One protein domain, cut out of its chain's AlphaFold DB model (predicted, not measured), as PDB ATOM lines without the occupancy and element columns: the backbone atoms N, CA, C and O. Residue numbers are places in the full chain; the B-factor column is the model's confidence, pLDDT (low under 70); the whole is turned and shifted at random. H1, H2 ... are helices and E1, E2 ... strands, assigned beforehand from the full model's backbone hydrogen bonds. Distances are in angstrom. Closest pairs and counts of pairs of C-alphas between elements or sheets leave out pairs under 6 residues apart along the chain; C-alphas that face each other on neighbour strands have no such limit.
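Overview. This is residues 3 to 11 and 62 to 231 of the 235 residues of the protein "DAPG_hydrolase domain-containing protein" of Zasmidium cellare ATCC 36951 (UniProt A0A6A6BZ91). A twisted sheet of six strands is the core, with the longest helix, H4, running along one face over E5. After H4 the chain turns a corner and H5 folds back the opposite way, with H1 close to H5 and farthest of the named elements from the mean of the C-alphas; H2 sits beside edge strand E2, and H3, H6 and H7 only graze the sheet. The printed part has 179 residues, with seven named helices and six named strands in the order E1 H1 H2 H3 E2 E3 H4 H5 E4 H6 H7 E5 E6; the class is mixed. The sheet's order is E2 E3 E1 E6 E5 E4, antiparallel throughout. The whole is compact, with a radius of gyration of the C-alphas of 17.3 A and spans of 50 by 38 by 36 A.

Arrangement. The sheet runs E2, residues 125 to 128, E3, 134 to 141, E1, 3 to 9, E6, 221 to 230, E5, 210 to 218, and E4, 187 to 191. Within hydrogen-bond range are N 127 and O 135, 2.9 A, in the hairpin E2 and E3; N 5 and O 138, 2.9 A; N 6 and O 226, 2.7 A; N 216 and O 223, 2.7 A, in the hairpin E5 and E6; and N 189 and O 215, 2.8 A. H4, residues 147 to 159, makes two layers with the sheet, a helix on one face of it, at a height over the sheet of 10.1 A. It lies over E5 and runs along the strands, at 12 degrees to E5 on the local plane; the closest C-alphas are those of Gly 147 and Thr 210, 5.1 A. H5, residues 161 to 167, and H4 touch only at the corner, H4 with residues 156 to 158 alone; C-alphas 157 and 163 are the closest, 4.9 A. H1, residues 68 to 72, is close to H5 but not clearly touching, with the closest C-alphas, 70 and 162, 6.1 A apart. H2, residues 88 to 95, is at the sheet's level; its closest C-alpha to E2 is that of Leu 94, 4.3 A from Gly 125. H3, residues 107 to 113, H6, 193 to 196, and H7, 200 to 206, each only graze the sheet; H3 and H6 touch, C-alphas 108 and 196 being the closest, 5.4 A. Every O i to N i+4 pair is within hydrogen-bond range in H2, against 7 of 9 in H4, 0 of 1 in H1 and 1 of 3 in each of H3, H5 and H7; O i to N i+3 pairs are 2 of 2 in H1 and 3 of 4 in each of H3, H5 and H7, and H6 is too short for an i+4 pair.

Along the chain. E1 begins at C-alpha 3, (116.080, 140.286, 140.836), and E6, 29.8 A long, ends at C-alpha 230, (115.988, 146.105, 145.242). E5 is 25.7 A long, E3 23.1 A, E1 19.7 A and H4 19.6 A.

Size, cuts and confidence. The two C-alphas farthest apart are those of Gln 72 and Ala 102, 50.6 A. Residues 12 to 61 are not printed, and C-alphas 11 and 62 are 29.6 A apart across the cut. The long links are H1 to H2, H2 to H3, H3 to E2 and H5 to E4. The mean pLDDT of the printed part is 81.4; residues 3 to 11, 179 to 184 and 219 to 231 are under 70.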
ATOM      1  N   LEU A   3     115.098 141.233 140.325       30.28
ATOM      2  CA  LEU A   3     116.080 140.286 140.836       30.28
ATOM      3  C   LEU A   3     117.342 140.490 139.996       30.28
ATOM      4  O   LEU A   3     117.301 140.224 138.792       30.28
ATOM      5  N   SER A   4     118.425 140.951 140.612       33.47
ATOM      6  CA  SER A   4     119.732 141.054 139.961       33.47
ATOM      7  C   SER A   4     120.626 139.945 140.502       33.47
ATOM      8  O   SER A   4     120.852 139.858 141.707       33.47
ATOM      9  N   ALA A   5     121.085 139.053 139.623       38.41
ATOM     10  CA  ALA A   5     122.013 137.980 139.960       38.41
ATOM     11  C   ALA A   5     123.364 138.226 139.285       38.41
ATOM     12  O   ALA A   5     123.429 138.370 138.065       38.41
ATOM     13  N   VAL A   6     124.429 138.237 140.083       41.53
ATOM     14  CA  VAL A   6     125.820 138.330 139.655       41.53
ATOM     15  C   VAL A   6     126.536 137.024 139.988       41.53
ATOM     16  O   VAL A   6     126.632 136.623 141.148       41.53
ATOM     17  N   LEU A   7     127.016 136.327 138.958       39.34
ATOM     18  CA  LEU A   7     127.821 135.107 139.082       39.34
ATOM     19  C   LEU A   7     129.279 135.425 138.742       39.34
ATOM     20  O   LEU A   7     129.561 135.914 137.649       39.34
ATOM     21  N   LEU A   8     130.195 135.111 139.657       33.38
ATOM     22  CA  LEU A   8     131.631 135.374 139.543       33.38
ATOM     23  C   LEU A   8     132.426 134.060 139.538       33.38
ATOM     24  O   LEU A   8     132.292 133.250 140.456       33.38
ATOM     25  N   PHE A   9     133.272 133.846 138.527       28.53
ATOM     26  CA  PHE A   9     134.063 132.616 138.326       28.53
ATOM     27  C   PHE A   9     135.570 132.891 138.426       28.53
ATOM     28  O   PHE A   9     136.098 133.413 137.464       28.53
ATOM     29  N   GLY A  10     136.308 132.499 139.473       24.69
ATOM     30  CA  GLY A  10     137.757 132.797 139.539       24.69
ATOM     31  C   GLY A  10     138.615 131.769 140.296       24.69
ATOM     32  O   GLY A  10     138.078 130.986 141.085       24.69
ATOM     33  N   PRO A  11     139.945 131.726 140.062       22.73
ATOM     34  CA  PRO A  11     140.876 130.918 140.853       22.73
ATOM     35  C   PRO A  11     141.066 131.484 142.277       22.73
ATOM     36  O   PRO A  11     141.030 132.692 142.489       22.73
ATOM     37  N   TYR A  62     118.981 110.368 138.437       92.31
ATOM     38  CA  TYR A  62     118.522 111.746 138.246       92.31
ATOM     39  C   TYR A  62     117.878 111.902 136.870       92.31
ATOM     40  O   TYR A  62     118.290 111.268 135.901       92.31
ATOM     41  N   TYR A  63     116.851 112.741 136.775       94.75
ATOM     42  CA  TYR A  63     116.076 112.885 135.547       94.75
ATOM     43  C   TYR A  63     115.463 114.275 135.435       94.75
ATOM     44  O   TYR A  63     115.057 114.869 136.436       94.75
ATOM     45  N   LEU A  64     115.379 114.762 134.200       94.81
ATOM     46  CA  LEU A  64     114.695 116.003 133.851       94.81
ATOM     47  C   LEU A  64     113.189 115.772 133.736       94.81
ATOM     48  O   LEU A  64     112.738 114.657 133.465       94.81
ATOM     49  N   GLY A  65     112.421 116.844 133.914       94.94
ATOM     50  CA  GLY A  65     110.971 116.782 133.813       94.94
ATOM     51  C   GLY A  65     110.291 116.100 135.004       94.94
ATOM     52  O   GLY A  65     110.929 115.489 135.870       94.94
ATOM     53  N   TYR A  66     108.967 116.215 135.031       96.50
ATOM     54  CA  TYR A  66     108.104 115.422 135.901       96.50
ATOM     55  C   TYR A  66     107.818 114.053 135.277       96.50
ATOM     56  O   TYR A  66     107.558 113.957 134.075       96.50
ATOM     57  N   ARG A  67     107.803 112.996 136.096       95.06
ATOM     58  CA  ARG A  67     107.338 111.653 135.700       95.06
ATOM     59  C   ARG A  67     106.510 111.001 136.806       95.06
ATOM     60  O   ARG A  67     106.785 111.218 137.979       95.06
ATOM     61  N   GLY A  68     105.560 110.138 136.435       95.38
ATOM     62  CA  GLY A  68     104.863 109.228 137.357       95.38
ATOM     63  C   GLY A  68     104.395 109.890 138.661       95.38
ATOM     64  O   GLY A  68     103.469 110.697 138.655       95.38
ATOM     65  N   GLU A  69     105.060 109.548 139.769       93.25
ATOM     66  CA  GLU A  69     104.774 110.049 141.121       93.25
ATOM     67  C   GLU A  69     104.922 111.571 141.293       93.25
ATOM     68  O   GLU A  69     104.262 112.143 142.160       93.25
ATOM     69  N   ASP A  70     105.719 112.254 140.459       96.06
ATOM     70  CA  ASP A  70     105.864 113.716 140.526       96.06
ATOM     71  C   ASP A  70     104.514 114.420 140.302       96.06
ATOM     72  O   ASP A  70     104.215 115.427 140.944       96.06
ATOM     73  N   PHE A  71     103.654 113.850 139.448       97.44
ATOM     74  CA  PHE A  71     102.311 114.377 139.177       97.44
ATOM     75  C   PHE A  71     101.306 114.117 140.304       97.44
ATOM     76  O   PHE A  71     100.232 114.712 140.305       97.44
ATOM     77  N   GLN A  72     101.649 113.268 141.278       96.69
ATOM     78  CA  GLN A  72     100.827 113.027 142.469       96.69
ATOM     79  C   GLN A  72     101.123 114.032 143.593       96.69
ATOM     80  O   GLN A  72     100.447 114.041 144.622       96.69
ATOM     81  N   ARG A  73     102.136 114.894 143.424       95.50
ATOM     82  CA  ARG A  73     102.491 115.910 144.420       95.50
ATOM     83  C   ARG A  73     101.420 117.010 144.474       95.50
ATOM     84  O   ARG A  73     100.938 117.445 143.430       95.50
ATOM     85  N   PRO A  74     101.108 117.570 145.658       96.62
ATOM     86  CA  PRO A  74     100.068 118.600 145.798       96.62
ATOM     87  C   PRO A  74     100.376 119.897 145.027       96.62
ATOM     88  O   PRO A  74      99.476 120.668 144.698       96.62
ATOM     89  N   PHE A  75     101.652 120.140 144.721       95.38
ATOM     90  CA  PHE A  75     102.133 121.278 143.939       95.38
ATOM     91  C   PHE A  75     102.311 120.963 142.444       95.38
ATOM     92  O   PHE A  75     102.752 121.832 141.698       95.38
ATOM     93  N   ALA A  76     101.957 119.759 141.974       97.38
ATOM     94  CA  ALA A  76     102.117 119.379 140.569       97.38
ATOM     95  C   ALA A  76     101.320 120.266 139.604       97.38
ATOM     96  O   ALA A  76     101.732 120.451 138.467       97.38
ATOM     97  N   LYS A  77     100.237 120.895 140.073       97.50
ATOM     98  CA  LYS A  77      99.477 121.898 139.309       97.50
ATOM     99  C   LYS A  77     100.297 123.123 138.871       97.50
ATOM    100  O   LYS A  77      99.856 123.838 137.983       97.50
ATOM    101  N   TYR A  78     101.451 123.378 139.493       95.81
ATOM    102  CA  TYR A  78     102.365 124.461 139.113       95.81
ATOM    103  C   TYR A  78     103.431 124.020 138.100       95.81
ATOM    104  O   TYR A  78     104.225 124.844 137.655       95.81
ATOM    105  N   TRP A  79     103.475 122.735 137.740       96.62
ATOM    106  CA  TRP A  79     104.386 122.247 136.715       96.62
ATOM    107  C   TRP A  79     104.006 122.815 135.346       96.62
ATOM    108  O   TRP A  79     102.904 122.585 134.850       96.62
ATOM    109  N   ASN A  80     104.948 123.511 134.716       93.69
ATOM    110  CA  ASN A  80     104.818 123.992 133.350       93.69
ATOM    111  C   ASN A  80     106.165 123.831 132.632       93.69
ATOM    112  O   ASN A  80     107.085 124.578 132.943       93.69
ATOM    113  N   PRO A  81     106.308 122.891 131.680       92.75
ATOM    114  CA  PRO A  81     107.563 122.696 130.955       92.75
ATOM    115  C   PRO A  81     107.801 123.746 129.860       92.75
ATOM    116  O   PRO A  81     108.861 123.748 129.237       92.75
ATOM    117  N   THR A  82     106.825 124.618 129.596       92.38
ATOM    118  CA  THR A  82     106.939 125.670 128.586       92.38
ATOM    119  C   THR A  82     107.796 126.804 129.131       92.38
ATOM    120  O   THR A  82     107.392 127.503 130.061       92.38
ATOM    121  N   ILE A  83     108.970 127.001 128.535       85.00
ATOM    122  CA  ILE A  83     109.864 128.107 128.873       85.00
ATOM    123  C   ILE A  83     109.425 129.346 128.097       85.00
ATOM    124  O   ILE A  83     109.326 129.315 126.869       85.00
ATOM    125  N   ALA A  84     109.137 130.429 128.818       84.50
ATOM    126  CA  ALA A  84     108.839 131.712 128.197       84.50
ATOM    127  C   ALA A  84     110.069 132.226 127.422       84.50
ATOM    128  O   ALA A  84     111.199 131.996 127.864       84.50
ATOM    129  N   PRO A  85     109.877 132.927 126.290       85.31
ATOM    130  CA  PRO A  85     110.975 133.590 125.603       85.31
ATOM    131  C   PRO A  85     111.749 134.519 126.541       85.31
ATOM    132  O   PRO A  85     111.171 135.156 127.425       85.31
ATOM    133  N   LEU A  86     113.061 134.601 126.326       85.38
ATOM    134  CA  LEU A  86     113.898 135.588 126.997       85.38
ATOM    135  C   LEU A  86     113.483 136.992 126.549       85.38
ATOM    136  O   LEU A  86     113.110 137.194 125.397       85.38
ATOM    137  N   PHE A  87     113.550 137.954 127.463       84.62
ATOM    138  CA  PHE A  87     113.199 139.340 127.176       84.62
ATOM    139  C   PHE A  87     114.324 140.046 126.403       84.62
ATOM    140  O   PHE A  87     115.508 139.766 126.615       84.62
ATOM    141  N   ASP A  88     113.949 140.979 125.525       90.94
ATOM    142  CA  ASP A  88     114.866 141.622 124.573       90.94
ATOM    143  C   ASP A  88     116.056 142.309 125.253       90.94
ATOM    144  O   ASP A  88     117.177 142.224 124.759       90.94
ATOM    145  N   GLU A  89     115.849 142.944 126.414       88.62
ATOM    146  CA  GLU A  89     116.925 143.607 127.171       88.62
ATOM    147  C   GLU A  89     118.043 142.619 127.552       88.62
ATOM    148  O   GLU A  89     119.224 142.936 127.408       88.62
ATOM    149  N   PHE A  90     117.689 141.392 127.953       88.44
ATOM    150  CA  PHE A  90     118.673 140.355 128.255       88.44
ATOM    151  C   PHE A  90     119.360 139.821 127.002       88.44
ATOM    152  O   PHE A  90     120.582 139.674 126.990       88.44
ATOM    153  N   LEU A  91     118.595 139.566 125.936       93.25
ATOM    154  CA  LEU A  91     119.153 139.105 124.663       93.25
ATOM    155  C   LEU A  91     120.154 140.114 124.090       93.25
ATOM    156  O   LEU A  91     121.240 139.721 123.671       93.25
ATOM    157  N   ASN A  92     119.833 141.407 124.142       93.94
ATOM    158  CA  ASN A  92     120.722 142.479 123.696       93.94
ATOM    159  C   ASN A  92     122.012 142.522 124.522       93.94
ATOM    160  O   ASN A  92     123.104 142.588 123.956       93.94
ATOM    161  N   GLY A  93     121.899 142.424 125.850       93.75
ATOM    162  CA  GLY A  93     123.055 142.361 126.745       93.75
ATOM    163  C   GLY A  93     123.958 141.153 126.474       93.75
ATOM    164  O   GLY A  93     125.187 141.276 126.459       93.75
ATOM    165  N   LEU A  94     123.358 139.996 126.180       93.56
ATOM    166  CA  LEU A  94     124.082 138.775 125.835       93.56
ATOM    167  C   LEU A  94     124.782 138.873 124.472       93.56
ATOM    168  O   LEU A  94     125.941 138.485 124.364       93.56
ATOM    169  N   VAL A  95     124.116 139.419 123.450       96.38
ATOM    170  CA  VAL A  95     124.710 139.642 122.116       96.38
ATOM    171  C   VAL A  95     125.880 140.627 122.182       96.38
ATOM    172  O   VAL A  95     126.863 140.453 121.467       96.38
ATOM    173  N   ALA A  96     125.801 141.629 123.059       95.69
ATOM    174  CA  ALA A  96     126.876 142.593 123.286       95.69
ATOM    175  C   ALA A  96     128.061 142.029 124.099       95.69
ATOM    176  O   ALA A  96     129.058 142.722 124.282       95.69
ATOM    177  N   SER A  97     127.964 140.794 124.599       96.19
ATOM    178  CA  SER A  97     129.003 140.193 125.432       96.19
ATOM    179  C   SER A  97     130.137 139.551 124.600       96.19
ATOM    180  O   SER A  97     129.872 138.997 123.533       96.19
ATOM    181  N   PRO A  98     131.394 139.537 125.089       96.50
ATOM    182  CA  PRO A  98     131.826 140.096 126.363       96.50
ATOM    183  C   PRO A  98     131.826 141.625 126.349       96.50
ATOM    184  O   PRO A  98     132.317 142.258 125.416       96.50
ATOM    185  N   TRP A  99     131.315 142.207 127.427       96.25
ATOM    186  CA  TRP A  99     131.412 143.639 127.670       96.25
ATOM    187  C   TRP A  99     132.845 144.039 128.039       96.25
ATOM    188  O   TRP A  99     133.699 143.194 128.314       96.25
ATOM    189  N   ALA A 100     133.114 145.347 128.062       95.75
ATOM    190  CA  ALA A 100     134.416 145.866 128.458       95.75
ATOM    191  C   ALA A 100     134.815 145.361 129.856       95.75
ATOM    192  O   ALA A 100     134.019 145.367 130.795       95.75
ATOM    193  N   ASN A 101     136.076 144.960 129.994       92.12
ATOM    194  CA  ASN A 101     136.663 144.482 131.244       92.12
ATOM    195  C   ASN A 101     136.502 145.475 132.407       92.12
ATOM    196  O   ASN A 101     136.257 145.061 133.530       92.12
ATOM    197  N   ALA A 102     136.560 146.780 132.119       92.75
ATOM    198  CA  ALA A 102     136.394 147.850 133.102       92.75
ATOM    199  C   ALA A 102     135.010 147.881 133.782       92.75
ATOM    200  O   ALA A 102     134.833 148.604 134.756       92.75
ATOM    201  N   LEU A 103     134.030 147.130 133.267       91.62
ATOM    202  CA  LEU A 103     132.715 146.951 133.892       91.62
ATOM    203  C   LEU A 103     132.669 145.752 134.850       91.62
ATOM    204  O   LEU A 103     131.644 145.505 135.477       91.62
ATOM    205  N   ALA A 104     133.748 144.977 134.933       88.00
ATOM    206  CA  ALA A 104     133.862 143.871 135.862       88.00
ATOM    207  C   ALA A 104     134.246 144.374 137.258       88.00
ATOM    208  O   ALA A 104     135.007 145.327 137.403       88.00
ATOM    209  N   TYR A 105     133.786 143.662 138.281       85.12
ATOM    210  CA  TYR A 105     134.205 143.847 139.666       85.12
ATOM    211  C   TYR A 105     134.353 142.494 140.353       85.12
ATOM    212  O   TYR A 105     133.803 141.479 139.905       85.12
ATOM    213  N   ILE A 106     135.136 142.458 141.429       82.12
ATOM    214  CA  ILE A 106     135.320 141.228 142.204       82.12
ATOM    215  C   ILE A 106     134.218 141.080 143.252       82.12
ATOM    216  O   ILE A 106     133.575 142.038 143.667       82.12
ATOM    217  N   ALA A 107     134.023 139.863 143.753       80.81
ATOM    218  CA  ALA A 107     132.887 139.570 144.627       80.81
ATOM    219  C   ALA A 107     132.881 140.359 145.939       80.81
ATOM    220  O   ALA A 107     131.821 140.666 146.472       80.81
ATOM    221  N   HIS A 108     134.066 140.704 146.442       83.12
ATOM    222  CA  HIS A 108     134.223 141.509 147.650       83.12
ATOM    223  C   HIS A 108     133.770 142.962 147.454       83.12
ATOM    224  O   HIS A 108     133.499 143.639 148.437       83.12
ATOM    225  N   GLU A 109     133.655 143.430 146.211       87.81
ATOM    226  CA  GLU A 109     133.165 144.768 145.872       87.81
ATOM    227  C   GLU A 109     131.649 144.784 145.641       87.81
ATOM    228  O   GLU A 109     131.057 145.855 145.592       87.81
ATOM    229  N   ALA A 110     130.992 143.621 145.546       86.94
ATOM    230  CA  ALA A 110     129.571 143.542 145.214       86.94
ATOM    231  C   ALA A 110     128.681 144.350 146.174       86.94
ATOM    232  O   ALA A 110     127.705 144.943 145.733       86.94
ATOM    233  N   HIS A 111     129.027 144.434 147.461       89.31
ATOM    234  CA  HIS A 111     128.269 145.248 148.415       89.31
ATOM    235  C   HIS A 111     128.192 146.727 148.015       89.31
ATOM    236  O   HIS A 111     127.166 147.358 148.244       89.31
ATOM    237  N   ASP A 112     129.245 147.273 147.408       90.31
ATOM    238  CA  ASP A 112     129.269 148.655 146.941       90.31
ATOM    239  C   ASP A 112     128.392 148.799 145.691       90.31
ATOM    240  O   ASP A 112     127.461 149.593 145.686       90.31
ATOM    241  N   TYR A 113     128.595 147.956 144.673       89.25
ATOM    242  CA  TYR A 113     127.828 148.024 143.419       89.25
ATOM    243  C   TYR A 113     126.318 147.861 143.631       89.25
ATOM    244  O   TYR A 113     125.541 148.699 143.184       89.25
ATOM    245  N   PHE A 114     125.898 146.851 144.397       86.12
ATOM    246  CA  PHE A 114     124.481 146.571 144.644       86.12
ATOM    247  C   PHE A 114     123.787 147.588 145.563       86.12
ATOM    248  O   PHE A 114     122.566 147.582 145.662       86.12
ATOM    249  N   THR A 115     124.530 148.448 146.267       87.69
ATOM    250  CA  THR A 115     123.928 149.474 147.142       87.69
ATOM    251  C   THR A 115     123.956 150.875 146.537       87.69
ATOM    252  O   THR A 115     123.425 151.814 147.140       87.69
ATOM    253  N   ARG A 116     124.532 151.036 145.338       88.12
ATOM    254  CA  ARG A 116     124.504 152.300 144.600       88.12
ATOM    255  C   ARG A 116     123.095 152.596 144.078       88.12
ATOM    256  O   ARG A 116     122.361 151.688 143.697       88.12
ATOM    257  N   PRO A 117     122.705 153.877 144.014       83.56
ATOM    258  CA  PRO A 117     121.464 154.255 143.364       83.56
ATOM    259  C   PRO A 117     121.573 154.065 141.845       83.56
ATOM    260  O   PRO A 117     122.583 154.412 141.236       83.56
ATOM    261  N   GLY A 118     120.488 153.617 141.221       84.81
ATOM    262  CA  GLY A 118     120.411 153.428 139.773       84.81
ATOM    263  C   GLY A 118     120.741 152.005 139.322       84.81
ATOM    264  O   GLY A 118     120.701 151.066 140.105       84.81
ATOM    265  N   TYR A 119     121.006 151.868 138.027       84.94
ATOM    266  CA  TYR A 119     121.458 150.619 137.418       84.94
ATOM    267  C   TYR A 119     122.901 150.778 136.974       84.94
ATOM    268  O   TYR A 119     123.294 151.857 136.512       84.94
ATOM    269  N   ASP A 120     123.660 149.694 137.064       89.38
ATOM    270  CA  ASP A 120     124.980 149.641 136.463       89.38
ATOM    271  C   ASP A 120     124.875 149.601 134.932       89.38
ATOM    272  O   ASP A 120     123.827 149.355 134.330       89.38
ATOM    273  N   THR A 121     125.999 149.841 134.259       90.88
ATOM    274  CA  THR A 121     126.053 149.696 132.795       90.88
ATOM    275  C   THR A 121     125.880 148.232 132.368       90.88
ATOM    276  O   THR A 121     125.307 147.964 131.315       90.88
ATOM    277  N   LEU A 122     126.351 147.283 133.186       91.12
ATOM    278  CA  LEU A 122     126.255 145.844 132.940       91.12
ATOM    279  C   LEU A 122     125.207 145.203 133.862       91.12
ATOM    280  O   LEU A 122     125.542 144.591 134.869       91.12
ATOM    281  N   GLU A 123     123.934 145.317 133.491       90.44
ATOM    282  CA  GLU A 123     122.818 144.629 134.174       90.44
ATOM    283  C   GLU A 123     122.447 143.293 133.515       90.44
ATOM    284  O   GLU A 123     121.817 142.433 134.129       90.44
ATOM    285  N   ASN A 124     122.816 143.114 132.243       93.00
ATOM    286  CA  ASN A 124     122.535 141.917 131.459       93.00
ATOM    287  C   ASN A 124     123.719 141.588 130.543       93.00
ATOM    288  O   ASN A 124     124.103 142.407 129.709       93.00
ATOM    289  N   GLY A 125     124.264 140.378 130.662       93.19
ATOM    290  CA  GLY A 125     125.368 139.893 129.831       93.19
ATOM    291  C   GLY A 125     126.518 139.340 130.664       93.19
ATOM    292  O   GLY A 125     126.347 138.982 131.830       93.19
ATOM    293  N   PHE A 126     127.702 139.258 130.062       94.12
ATOM    294  CA  PHE A 126     128.916 138.872 130.768       94.12
ATOM    295  C   PHE A 126     130.129 139.703 130.352       94.12
ATOM    296  O   PHE A 126     130.201 140.244 129.250       94.12
ATOM    297  N   THR A 127     131.111 139.766 131.243       93.62
ATOM    298  CA  THR A 127     132.455 140.292 130.991       93.62
ATOM    299  C   THR A 127     133.496 139.335 131.572       93.62
ATOM    300  O   THR A 127     133.166 138.416 132.327       93.62
ATOM    301  N   ILE A 128     134.753 139.514 131.176       88.31
ATOM    302  CA  ILE A 128     135.884 138.702 131.621       88.31
ATOM    303  C   ILE A 128     136.943 139.658 132.171       88.31
ATOM    304  O   ILE A 128     137.419 140.539 131.451       88.31
ATOM    305  N   THR A 129     137.302 139.493 133.444       84.56
ATOM    306  CA  THR A 129     138.355 140.272 134.114       84.56
ATOM    307  C   THR A 129     139.741 139.943 133.532       84.56
ATOM    308  O   THR A 129     139.927 138.953 132.822       84.56
ATOM    309  N   GLU A 130     140.763 140.734 133.879       85.38
ATOM    310  CA  GLU A 130     142.130 140.514 133.372       85.38
ATOM    311  C   GLU A 130     142.718 139.184 133.862       85.38
ATOM    312  O   GLU A 130     143.520 138.557 133.175       85.38
ATOM    313  N   ASN A 131     142.275 138.715 135.034       82.06
ATOM    314  CA  ASN A 131     142.673 137.426 135.597       82.06
ATOM    315  C   ASN A 131     141.841 136.237 135.069       82.06
ATOM    316  O   ASN A 131     141.965 135.126 135.585       82.06
ATOM    317  N   GLY A 132     141.001 136.461 134.051       81.81
ATOM    318  CA  GLY A 132     140.173 135.432 133.420       81.81
ATOM    319  C   GLY A 132     138.898 135.087 134.189       81.81
ATOM    320  O   GLY A 132     138.256 134.084 133.869       81.81
ATOM    321  N   THR A 133     138.526 135.885 135.194       83.00
ATOM    322  CA  THR A 133     137.283 135.695 135.941       83.00
ATOM    323  C   THR A 133     136.084 136.132 135.122       83.00
ATOM    324  O   THR A 133     136.043 137.258 134.637       83.00
ATOM    325  N   VAL A 134     135.085 135.263 134.980       86.06
ATOM    326  CA  VAL A 134     133.832 135.624 134.300       86.06
ATOM    327  C   VAL A 134     132.895 136.282 135.305       86.06
ATOM    328  O   VAL A 134     132.643 135.709 136.364       86.06
ATOM    329  N   VAL A 135     132.370 137.454 134.950       87.75
ATOM    330  CA  VAL A 135     131.285 138.139 135.662       87.75
ATOM    331  C   VAL A 135     130.047 138.073 134.787       87.75
ATOM    332  O   VAL A 135     130.071 138.574 133.666       87.75
ATOM    333  N   ILE A 136     128.982 137.441 135.271       89.38
ATOM    334  CA  ILE A 136     127.691 137.363 134.579       89.38
ATOM    335  C   ILE A 136     126.692 138.185 135.374       89.38
ATOM    336  O   ILE A 136     126.523 137.902 136.555       89.38
ATOM    337  N   ALA A 137     126.018 139.134 134.731       90.25
ATOM    338  CA  ALA A 137     124.920 139.897 135.313       90.25
ATOM    339  C   ALA A 137     123.610 139.535 134.606       90.25
ATOM    340  O   ALA A 137     123.561 139.425 133.375       90.25
ATOM    341  N   VAL A 138     122.553 139.324 135.388       88.69
ATOM    342  CA  VAL A 138     121.199 139.090 134.879       88.69
ATOM    343  C   VAL A 138     120.205 139.864 135.729       88.69
ATOM    344  O   VAL A 138     120.072 139.582 136.922       88.69
ATOM    345  N   ARG A 139     119.444 140.762 135.099       87.44
ATOM    346  CA  ARG A 139     118.362 141.509 135.743       87.44
ATOM    347  C   ARG A 139     117.009 140.998 135.274       87.44
ATOM    348  O   ARG A 139     116.596 141.258 134.150       87.44
ATOM    349  N   SER A 140     116.281 140.314 136.149       83.12
ATOM    350  CA  SER A 140     114.934 139.804 135.865       83.12
ATOM    351  C   SER A 140     113.869 140.604 136.599       83.12
ATOM    352  O   SER A 140     114.015 140.876 137.788       83.12
ATOM    353  N   GLU A 141     112.764 140.941 135.931       80.38
ATOM    354  CA  GLU A 141     111.650 141.625 136.588       80.38
ATOM    355  C   GLU A 141     110.559 140.656 137.063       80.38
ATOM    356  O   GLU A 141     110.002 139.915 136.259       80.38
ATOM    357  N   ILE A 142     110.225 140.668 138.360       79.81
ATOM    358  CA  ILE A 142     109.236 139.753 138.969       79.81
ATOM    359  C   ILE A 142     108.241 140.534 139.859       79.81
ATOM    360  O   ILE A 142     108.258 140.381 141.071       79.81
ATOM    361  N   PRO A 143     107.374 141.404 139.307       75.62
ATOM    362  CA  PRO A 143     106.559 142.372 140.064       75.62
ATOM    363  C   PRO A 143     105.693 141.827 141.206       75.62
ATOM    364  O   PRO A 143     105.372 142.587 142.114       75.62
ATOM    365  N   GLN A 144     105.306 140.553 141.178       82.44
ATOM    366  CA  GLN A 144     104.397 139.970 142.169       82.44
ATOM    367  C   GLN A 144     105.101 139.293 143.360       82.44
ATOM    368  O   GLN A 144     104.421 138.770 144.239       82.44
ATOM    369  N   MET A 145     106.436 139.243 143.388       83.62
ATOM    370  CA  MET A 145     107.183 138.510 144.419       83.62
ATOM    371  C   MET A 145     107.585 139.429 145.586       83.62
ATOM    372  O   MET A 145     107.826 140.609 145.397       83.62
ATOM    373  N   THR A 146     107.658 138.920 146.815       87.31
ATOM    374  CA  THR A 146     108.188 139.672 147.975       87.31
ATOM    375  C   THR A 146     109.508 139.070 148.464       87.31
ATOM    376  O   THR A 146     109.905 138.003 147.991       87.31
ATOM    377  N   GLY A 147     110.205 139.734 149.398       82.31
ATOM    378  CA  GLY A 147     111.530 139.305 149.852       82.31
ATOM    379  C   GLY A 147     111.355 138.061 150.692       82.31
ATOM    380  O   GLY A 147     111.961 137.035 150.428       82.31
ATOM    381  N   GLU A 148     110.343 138.109 151.554       86.62
ATOM    382  CA  GLU A 148     109.828 136.968 152.295       86.62
ATOM    383  C   GLU A 148     109.429 135.791 151.385       86.62
ATOM    384  O   GLU A 148     109.752 134.645 151.690       86.62
ATOM    385  N   SER A 149     108.769 136.040 150.242       85.56
ATOM    386  CA  SER A 149     108.414 134.964 149.297       85.56
ATOM    387  C   SER A 149     109.653 134.321 148.671       85.56
ATOM    388  O   SER A 149     109.679 133.108 148.448       85.56
ATOM    389  N   PHE A 150     110.679 135.125 148.392       84.38
ATOM    390  CA  PHE A 150     111.950 134.657 147.851       84.38
ATOM    391  C   PHE A 150     112.746 133.867 148.899       84.38
ATOM    392  O   PHE A 150     113.196 132.757 148.614       84.38
ATOM    393  N   ASP A 151     112.818 134.352 150.137       83.50
ATOM    394  CA  ASP A 151     113.441 133.641 151.258       83.50
ATOM    395  C   ASP A 151     112.757 132.296 151.517       83.50
ATOM    396  O   ASP A 151     113.409 131.250 151.616       83.50
ATOM    397  N   TRP A 152     111.419 132.298 151.553       87.31
ATOM    398  CA  TRP A 152     110.625 131.081 151.667       87.31
ATOM    399  C   TRP A 152     110.928 130.109 150.526       87.31
ATOM    400  O   TRP A 152     111.145 128.919 150.772       87.31
ATOM    401  N   TRP A 153     110.993 130.603 149.284       87.81
ATOM    402  CA  TRP A 153     111.303 129.779 148.122       87.81
ATOM    403  C   TRP A 153     112.655 129.089 148.281       87.81
ATOM    404  O   TRP A 153     112.737 127.870 148.104       87.81
ATOM    405  N   PHE A 154     113.698 129.833 148.661       86.44
ATOM    406  CA  PHE A 154     115.038 129.283 148.876       86.44
ATOM    407  C   PHE A 154     115.102 128.307 150.051       86.44
ATOM    408  O   PHE A 154     115.891 127.369 150.004       86.44
ATOM    409  N   ALA A 155     114.233 128.415 151.055       85.50
ATOM    410  CA  ALA A 155     114.106 127.398 152.101       85.50
ATOM    411  C   ALA A 155     113.313 126.147 151.655       85.50
ATOM    412  O   ALA A 155     113.575 125.039 152.144       85.50
ATOM    413  N   TRP A 156     112.343 126.310 150.750       89.56
ATOM    414  CA  TRP A 156     111.344 125.296 150.392       89.56
ATOM    415  C   TRP A 156     111.740 124.402 149.212       89.56
ATOM    416  O   TRP A 156     111.528 123.187 149.277       89.56
ATOM    417  N   HIS A 157     112.301 124.961 148.132       91.12
ATOM    418  CA  HIS A 157     112.468 124.217 146.874       91.12
ATOM    419  C   HIS A 157     113.589 123.166 146.926       91.12
ATOM    420  O   HIS A 157     113.567 122.187 146.186       91.12
ATOM    421  N   GLN A 158     114.567 123.358 147.811       88.31
ATOM    422  CA  GLN A 158     115.748 122.500 147.949       88.31
ATOM    423  C   GLN A 158     115.509 121.235 148.798       88.31
ATOM    424  O   GLN A 158     116.411 120.415 148.959       88.31
ATOM    425  N   THR A 159     114.308 121.052 149.358       89.75
ATOM    426  CA  THR A 159     113.988 119.906 150.233       89.75
ATOM    427  C   THR A 159     113.646 118.623 149.478       89.75
ATOM    428  O   THR A 159     113.600 117.549 150.080       89.75
ATOM    429  N   GLU A 160     113.284 118.747 148.198       92.75
ATOM    430  CA  GLU A 160     112.677 117.690 147.389       92.75
ATOM    431  C   GLU A 160     112.929 117.963 145.900       92.75
ATOM    432  O   GLU A 160     112.647 119.055 145.408       92.75
ATOM    433  N   ALA A 161     113.409 116.958 145.160       94.69
ATOM    434  CA  ALA A 161     113.751 117.101 143.742       94.69
ATOM    435  C   ALA A 161     112.574 117.589 142.874       94.69
ATOM    436  O   ALA A 161     112.777 118.422 141.995       94.69
ATOM    437  N   ALA A 162     111.345 117.135 143.147       95.94
ATOM    438  CA  ALA A 162     110.153 117.592 142.429       95.94
ATOM    439  C   ALA A 162     109.920 119.108 142.588       95.94
ATOM    440  O   ALA A 162     109.581 119.785 141.624       95.94
ATOM    441  N   ARG A 163     110.186 119.676 143.772       96.00
ATOM    442  CA  ARG A 163     110.069 121.125 144.003       96.00
ATOM    443  C   ARG A 163     111.141 121.904 143.256       96.00
ATOM    444  O   ARG A 163     110.835 122.913 142.633       96.00
ATOM    445  N   TYR A 164     112.381 121.418 143.272       95.06
ATOM    446  CA  TYR A 164     113.489 122.063 142.564       95.06
ATOM    447  C   TYR A 164     113.245 122.151 141.055       95.06
ATOM    448  O   TYR A 164     113.543 123.170 140.431       95.06
ATOM    449  N   LYS A 165     112.624 121.116 140.486       95.69
ATOM    450  CA  LYS A 165     112.226 121.063 139.077       95.69
ATOM    451  C   LYS A 165     111.226 122.141 138.672       95.69
ATOM    452  O   LYS A 165     111.295 122.592 137.536       95.69
ATOM    453  N   LEU A 166     110.346 122.588 139.575       95.31
ATOM    454  CA  LEU A 166     109.416 123.688 139.285       95.31
ATOM    455  C   LEU A 166     110.150 124.972 138.877       95.31
ATOM    456  O   LEU A 166     109.621 125.738 138.081       95.31
ATOM    457  N   TRP A 167     111.356 125.204 139.408       93.50
ATOM    458  CA  TRP A 167     112.125 126.408 139.096       93.50
ATOM    459  C   TRP A 167     112.625 126.414 137.647       93.50
ATOM    460  O   TRP A 167     112.487 127.406 136.940       93.50
ATOM    461  N   ASN A 168     113.217 125.304 137.201       92.19
ATOM    462  CA  ASN A 168     113.702 125.166 135.836       92.19
ATOM    463  C   ASN A 168     113.381 123.761 135.296       92.19
ATOM    464  O   ASN A 168     114.181 122.833 135.471       92.19
ATOM    465  N   PRO A 169     112.234 123.614 134.612       91.62
ATOM    466  CA  PRO A 169     111.731 122.346 134.089       91.62
ATOM    467  C   PRO A 169     112.693 121.568 133.187       91.62
ATOM    468  O   PRO A 169     112.593 120.341 133.097       91.62
ATOM    469  N   VAL A 170     113.600 122.272 132.501       91.44
ATOM    470  CA  VAL A 170     114.480 121.699 131.470       91.44
ATOM    471  C   VAL A 170     115.921 121.497 131.937       91.44
ATOM    472  O   VAL A 170     116.680 120.826 131.244       91.44
ATOM    473  N   ALA A 171     116.307 122.031 133.102       89.62
ATOM    474  CA  ALA A 171     117.687 121.951 133.598       89.62
ATOM    475  C   ALA A 171     117.817 121.315 134.989       89.62
ATOM    476  O   ALA A 171     118.835 120.690 135.290       89.62
ATOM    477  N   HIS A 172     116.813 121.451 135.854       93.00
ATOM    478  CA  HIS A 172     116.896 120.927 137.213       93.00
ATOM    479  C   HIS A 172     116.533 119.442 137.237       93.00
ATOM    480  O   HIS A 172     115.420 119.057 136.895       93.00
ATOM    481  N   ALA A 173     117.474 118.594 137.657       92.56
ATOM    482  CA  ALA A 173     117.271 117.143 137.712       92.56
ATOM    483  C   ALA A 173     117.135 116.607 139.146       92.56
ATOM    484  O   ALA A 173     116.344 115.697 139.405       92.56
ATOM    485  N   TYR A 174     117.917 117.151 140.081       92.94
ATOM    486  CA  TYR A 174     118.013 116.657 141.452       92.94
ATOM    487  C   TYR A 174     118.564 117.735 142.392       92.94
ATOM    488  O   TYR A 174     119.372 118.561 141.976       92.94
ATOM    489  N   VAL A 175     118.142 117.699 143.657       90.81
ATOM    490  CA  VAL A 175     118.681 118.523 144.746       90.81
ATOM    491  C   VAL A 175     118.728 117.695 146.021       90.81
ATOM    492  O   VAL A 175     117.857 116.853 146.257       90.81
ATOM    493  N   TRP A 176     119.729 117.949 146.854       88.19
ATOM    494  CA  TRP A 176     119.783 117.449 148.219       88.19
ATOM    495  C   TRP A 176     120.709 118.330 149.059       88.19
ATOM    496  O   TRP A 176     121.657 118.902 148.524       88.19
ATOM    497  N   ARG A 177     120.443 118.442 150.364       84.12
ATOM    498  CA  ARG A 177     121.224 119.292 151.278       84.12
ATOM    499  C   ARG A 177     122.037 118.470 152.265       84.12
ATOM    500  O   ARG A 177     121.519 117.523 152.847       84.12
ATOM    501  N   VAL A 178     123.254 118.914 152.531       73.88
ATOM    502  CA  VAL A 178     124.167 118.375 153.546       73.88
ATOM    503  C   VAL A 178     124.684 119.503 154.431       73.88
ATOM    504  O   VAL A 178     124.745 120.643 153.975       73.88
ATOM    505  N   PRO A 179     125.152 119.196 155.650       60.94
ATOM    506  CA  PRO A 179     126.097 120.054 156.355       60.94
ATOM    507  C   PRO A 179     127.563 119.958 155.846       60.94
ATOM    508  O   PRO A 179     128.414 120.658 156.383       60.94
ATOM    509  N   GLU A 180     127.902 119.154 154.824       47.31
ATOM    510  CA  GLU A 180     129.292 118.846 154.414       47.31
ATOM    511  C   GLU A 180     129.605 119.168 152.932       47.31
ATOM    512  O   GLU A 180     128.745 119.085 152.067       47.31
ATOM    513  N   ARG A 181     130.835 119.597 152.620       45.81
ATOM    514  CA  ARG A 181     131.171 120.394 151.413       45.81
ATOM    515  C   ARG A 181     131.647 119.609 150.186       45.81
ATOM    516  O   ARG A 181     132.264 120.191 149.300       45.81
ATOM    517  N   GLU A 182     131.376 118.318 150.100       45.56
ATOM    518  CA  GLU A 182     131.908 117.474 149.026       45.56
ATOM    519  C   GLU A 182     130.768 117.033 148.104       45.56
ATOM    520  O   GLU A 182     130.001 116.126 148.425       45.56
ATOM    521  N   SER A 183     130.643 117.669 146.934       47.16
ATOM    522  CA  SER A 183     129.951 117.032 145.811       47.16
ATOM    523  C   SER A 183     130.853 116.998 144.587       47.16
ATOM    524  O   SER A 183     131.509 117.974 144.227       47.16
ATOM    525  N   SER A 184     130.845 115.858 143.899       51.56
ATOM    526  CA  SER A 184     131.493 115.678 142.597       51.56
ATOM    527  C   SER A 184     130.725 116.349 141.449       51.56
ATOM    528  O   SER A 184     131.057 116.136 140.282       51.56
ATOM    529  N   LYS A 185     129.662 117.105 141.766       71.00
ATOM    530  CA  LYS A 185     128.726 117.716 140.818       71.00
ATOM    531  C   LYS A 185     128.718 119.227 141.024       71.00
ATOM    532  O   LYS A 185     129.627 119.884 140.540       71.00
ATOM    533  N   ILE A 186     127.719 119.759 141.726       75.56
ATOM    534  CA  ILE A 186     127.593 121.174 142.065       75.56
ATOM    535  C   ILE A 186     127.106 121.275 143.514       75.56
ATOM    536  O   ILE A 186     126.075 120.696 143.851       75.56
ATOM    537  N   SER A 187     127.825 122.014 144.356       78.25
ATOM    538  CA  SER A 187     127.419 122.327 145.733       78.25
ATOM    539  C   SER A 187     127.244 123.827 145.889       78.25
ATOM    540  O   SER A 187     128.120 124.565 145.464       78.25
ATOM    541  N   ILE A 188     126.170 124.285 146.533       81.06
ATOM    542  CA  ILE A 188     125.978 125.706 146.856       81.06
ATOM    543  C   ILE A 188     126.068 125.877 148.372       81.06
ATOM    544  O   ILE A 188     125.218 125.383 149.109       81.06
ATOM    545  N   GLY A 189     127.112 126.556 148.838       82.56
ATOM    546  CA  GLY A 189     127.274 126.958 150.229       82.56
ATOM    547  C   GLY A 189     126.796 128.387 150.416       82.56
ATOM    548  O   GLY A 189     127.540 129.312 150.098       82.56
ATOM    549  N   PHE A 190     125.573 128.567 150.919       83.88
ATOM    550  CA  PHE A 190     125.042 129.898 151.210       83.88
ATOM    551  C   PHE A 190     125.879 130.606 152.283       83.88
ATOM    552  O   PHE A 190     126.291 129.986 153.268       83.88
ATOM    553  N   ILE A 191     126.125 131.899 152.088       84.56
ATOM    554  CA  ILE A 191     126.911 132.745 152.991       84.56
ATOM    555  C   ILE A 191     126.082 133.937 153.461       84.56
ATOM    556  O   ILE A 191     125.152 134.372 152.785       84.56
ATOM    557  N   GLN A 192     126.424 134.454 154.637       86.06
ATOM    558  CA  GLN A 192     125.751 135.619 155.204       86.06
ATOM    559  C   GLN A 192     126.219 136.908 154.510       86.06
ATOM    560  O   GLN A 192     127.422 137.027 154.251       86.06
ATOM    561  N   PRO A 193     125.335 137.883 154.230       87.50
ATOM    562  CA  PRO A 193     125.733 139.076 153.497       87.50
ATOM    563  C   PRO A 193     126.840 139.931 154.094       87.50
ATOM    564  O   PRO A 193     127.678 140.470 153.369       87.50
ATOM    565  N   GLU A 194     126.928 139.950 155.415       90.00
ATOM    566  CA  GLU A 194     127.958 140.669 156.160       90.00
ATOM    567  C   GLU A 194     129.363 140.147 155.830       90.00
ATOM    568  O   GLU A 194     130.333 140.895 155.907       90.00
ATOM    569  N   THR A 195     129.482 138.878 155.414       88.06
ATOM    570  CA  THR A 195     130.775 138.281 155.035       88.06
ATOM    571  C   THR A 195     131.383 138.907 153.780       88.06
ATOM    572  O   THR A 195     132.590 138.792 153.584       88.06
ATOM    573  N   LEU A 196     130.573 139.596 152.968       87.00
ATOM    574  CA  LEU A 196     131.011 140.363 151.798       87.00
ATOM    575  C   LEU A 196     130.859 141.881 151.985       87.00
ATOM    576  O   LEU A 196     130.980 142.623 151.016       87.00
ATOM    577  N   GLY A 197     130.604 142.349 153.212       90.12
ATOM    578  CA  GLY A 197     130.522 143.778 153.530       90.12
ATOM    579  C   GLY A 197     129.140 144.415 153.355       90.12
ATOM    580  O   GLY A 197     129.017 145.627 153.519       90.12
ATOM    581  N   PHE A 198     128.084 143.643 153.070       89.19
ATOM    582  CA  PHE A 198     126.731 144.202 153.022       89.19
ATOM    583  C   PHE A 198     126.271 144.652 154.411       89.19
ATOM    584  O   PHE A 198     126.311 143.886 155.376       89.19
ATOM    585  N   ASN A 199     125.770 145.884 154.496       92.06
ATOM    586  CA  ASN A 199     125.161 146.424 155.703       92.06
ATOM    587  C   ASN A 199     123.633 146.280 155.646       92.06
ATOM    588  O   ASN A 199     122.950 147.127 155.081       92.06
ATOM    589  N   GLN A 200     123.077 145.248 156.282       88.88
ATOM    590  CA  GLN A 200     121.624 145.025 156.278       88.88
ATOM    591  C   GLN A 200     120.815 146.169 156.909       88.88
ATOM    592  O   GLN A 200     119.637 146.334 156.605       88.88
ATOM    593  N   THR A 201     121.425 147.000 157.762       92.50
ATOM    594  CA  THR A 201     120.712 148.133 158.375       92.50
ATOM    595  C   THR A 201     120.362 149.235 157.372       92.50
ATOM    596  O   THR A 201     119.415 149.980 157.612       92.50
ATOM    597  N   SER A 202     121.069 149.328 156.235       89.62
ATOM    598  CA  SER A 202     120.760 150.301 155.177       89.62
ATOM    599  C   SER A 202     119.708 149.805 154.182       89.62
ATOM    600  O   SER A 202     119.143 150.611 153.445       89.62
ATOM    601  N   TRP A 203     119.403 148.506 154.170       88.88
ATOM    602  CA  TRP A 203     118.550 147.876 153.163       88.88
ATOM    603  C   TRP A 203     117.147 148.484 153.040       88.88
ATOM    604  O   TRP A 203     116.751 148.765 151.910       88.88
ATOM    605  N   PRO A 204     116.416 148.798 154.134       88.94
ATOM    606  CA  PRO A 204     115.101 149.426 154.010       88.94
ATOM    607  C   PRO A 204     115.138 150.770 153.275       88.94
ATOM    608  O   PRO A 204     114.222 151.081 152.519       88.94
ATOM    609  N   ALA A 205     116.203 151.557 153.467       88.69
ATOM    610  CA  ALA A 205     116.375 152.847 152.800       88.69
ATOM    611  C   ALA A 205     116.779 152.699 151.323       88.69
ATOM    612  O   ALA A 205     116.475 153.568 150.512       88.69
ATOM    613  N   LEU A 206     117.444 151.593 150.987       85.50
ATOM    614  CA  LEU A 206     117.870 151.236 149.633       85.50
ATOM    615  C   LEU A 206     116.815 150.413 148.875       85.50
ATOM    616  O   LEU A 206     117.014 150.068 147.716       85.50
ATOM    617  N   GLY A 207     115.706 150.062 149.531       84.69
ATOM    618  CA  GLY A 207     114.672 149.220 148.943       84.69
ATOM    619  C   GLY A 207     115.082 147.757 148.748       84.69
ATOM    620  O   GLY A 207     114.395 147.043 148.018       84.69
ATOM    621  N   ILE A 208     116.174 147.315 149.378       87.25
ATOM    622  CA  ILE A 208     116.652 145.930 149.331       87.25
ATOM    623  C   ILE A 208     115.792 145.093 150.278       87.25
ATOM    624  O   ILE A 208     115.775 145.333 151.484       87.25
ATOM    625  N   GLU A 209     115.062 144.113 149.751       86.62
ATOM    626  CA  GLU A 209     114.190 143.269 150.582       86.62
ATOM    627  C   GLU A 209     114.852 141.952 151.001       86.62
ATOM    628  O   GLU A 209     114.542 141.431 152.069       86.62
ATOM    629  N   THR A 210     115.737 141.397 150.170       87.25
ATOM    630  CA  THR A 210     116.521 140.197 150.491       87.25
ATOM    631  C   THR A 210     117.703 140.037 149.534       87.25
ATOM    632  O   THR A 210     117.653 140.501 148.391       87.25
ATOM    633  N   ILE A 211     118.747 139.342 149.991       87.06
ATOM    634  CA  ILE A 211     119.882 138.909 149.180       87.06
ATOM    635  C   ILE A 211     120.200 137.447 149.514       87.06
ATOM    636  O   ILE A 211     120.383 137.084 150.676       87.06
ATOM    637  N   VAL A 212     120.342 136.618 148.481       85.06
ATOM    638  CA  VAL A 212     120.856 135.252 148.584       85.06
ATOM    639  C   VAL A 212     122.239 135.195 147.959       85.06
ATOM    640  O   VAL A 212     122.409 135.469 146.774       85.06
ATOM    641  N   MET A 213     123.232 134.783 148.742       84.62
ATOM    642  CA  MET A 213     124.605 134.634 148.263       84.62
ATOM    643  C   MET A 213     125.163 133.271 148.615       84.62
ATOM    644  O   MET A 213     124.807 132.697 149.646       84.62
ATOM    645  N   GLY A 214     126.062 132.749 147.786       84.69
ATOM    646  CA  GLY A 214     126.712 131.483 148.083       84.69
ATOM    647  C   GLY A 214     127.888 131.137 147.186       84.69
ATOM    648  O   GLY A 214     127.980 131.558 146.034       84.69
ATOM    649  N   HIS A 215     128.772 130.303 147.722       82.19
ATOM    650  CA  HIS A 215     129.832 129.663 146.957       82.19
ATOM    651  C   HIS A 215     129.281 128.437 146.236       82.19
ATOM    652  O   HIS A 215     128.874 127.467 146.870       82.19
ATOM    653  N   ILE A 216     129.289 128.466 144.913       80.56
ATOM    654  CA  ILE A 216     129.003 127.329 144.054       80.56
ATOM    655  C   ILE A 216     130.324 126.590 143.780       80.56
ATOM    656  O   ILE A 216     131.263 127.153 143.233       80.56
ATOM    657  N   LEU A 217     130.426 125.323 144.161       74.44
ATOM    658  CA  LEU A 217     131.601 124.473 143.960       74.44
ATOM    659  C   LEU A 217     131.283 123.398 142.923       74.44
ATOM    660  O   LEU A 217     130.246 122.751 143.028       74.44
ATOM    661  N   ILE A 218     132.169 123.189 141.949       70.50
ATOM    662  CA  ILE A 218     132.071 122.158 140.908       70.50
ATOM    663  C   ILE A 218     133.371 121.352 140.917       70.50
ATOM    664  O   ILE A 218     134.374 121.765 140.328       70.50
ATOM    665  N   GLY A 219     133.387 120.218 141.622       65.75
ATOM    666  CA  GLY A 219     134.637 119.506 141.901       65.75
ATOM    667  C   GLY A 219     135.637 120.427 142.613       65.75
ATOM    668  O   GLY A 219     135.328 120.965 143.670       65.75
ATOM    669  N   SER A 220     136.813 120.661 142.019       52.22
ATOM    670  CA  SER A 220     137.838 121.573 142.559       52.22
ATOM    671  C   SER A 220     137.693 123.044 142.129       52.22
ATOM    672  O   SER A 220     138.561 123.856 142.446       52.22
ATOM    673  N   LYS A 221     136.657 123.403 141.356       50.53
ATOM    674  CA  LYS A 221     136.405 124.783 140.898       50.53
ATOM    675  C   LYS A 221     135.372 125.458 141.802       50.53
ATOM    676  O   LYS A 221     134.416 124.810 142.213       50.53
ATOM    677  N   SER A 222     135.528 126.752 142.077       47.00
ATOM    678  CA  SER A 222     134.577 127.552 142.860       47.00
ATOM    679  C   SER A 222     134.070 128.765 142.084       47.00
ATOM    680  O   SER A 222     134.784 129.335 141.265       47.00
ATOM    681  N   ILE A 223     132.843 129.162 142.378       55.12
ATOM    682  CA  ILE A 223     132.070 130.254 141.792       55.12
ATOM    683  C   ILE A 223     131.389 130.958 142.973       55.12
ATOM    684  O   ILE A 223     130.990 130.293 143.925       55.12
ATOM    685  N   LEU A 224     131.234 132.277 142.950       42.81
ATOM    686  CA  LEU A 224     130.432 133.008 143.934       42.81
ATOM    687  C   LEU A 224     129.215 133.594 143.220       42.81
ATOM    688  O   LEU A 224     129.353 134.331 142.250       42.81
ATOM    689  N   CYS A 225     128.027 133.200 143.668       47.16
ATOM    690  CA  CYS A 225     126.750 133.729 143.208       47.16
ATOM    691  C   CYS A 225     126.218 134.732 144.225       47.16
ATOM    692  O   CYS A 225     126.173 134.424 145.418       47.16
ATOM    693  N   ILE A 226     125.792 135.895 143.747       45.47
ATOM    694  CA  ILE A 226     125.161 136.951 144.531       45.47
ATOM    695  C   ILE A 226     123.851 137.308 143.838       45.47
ATOM    696  O   ILE A 226     123.874 137.795 142.719       45.47
ATOM    697  N   GLY A 227     122.708 137.044 144.465       40.06
ATOM    698  CA  GLY A 227     121.397 137.477 143.986       40.06
ATOM    699  C   GLY A 227     120.773 138.464 144.963       40.06
ATOM    700  O   GLY A 227     120.523 138.075 146.098       40.06
ATOM    701  N   ALA A 228     120.504 139.698 144.539       32.12
ATOM    702  CA  ALA A 228     119.865 140.739 145.347       32.12
ATOM    703  C   ALA A 228     118.515 141.176 144.759       32.12
ATOM    704  O   ALA A 228     118.254 140.991 143.561       32.12
ATOM    705  N   ARG A 229     117.646 141.749 145.600       40.81
ATOM    706  CA  ARG A 229     116.340 142.281 145.200       40.81
ATOM    707  C   ARG A 229     116.102 143.679 145.772       40.81
ATOM    708  O   ARG A 229     115.851 143.786 146.972       40.81
ATOM    709  N   ASP A 230     115.997 144.676 144.883       34.16
ATOM    710  CA  ASP A 230     115.988 146.105 145.242       34.16
ATOM    711  C   ASP A 230     114.805 146.900 144.624       34.16
ATOM    712  O   ASP A 230     114.239 146.524 143.583       34.16
ATOM    713  N   TRP A 231     114.443 148.028 145.253       28.06
ATOM    714  CA  TRP A 231     113.554 149.083 144.737       28.06
ATOM    715  C   TRP A 231     114.352 150.364 144.488       28.06
ATOM    716  O   TRP A 231     114.995 150.877 145.395       28.06
TER     717      TRP A 231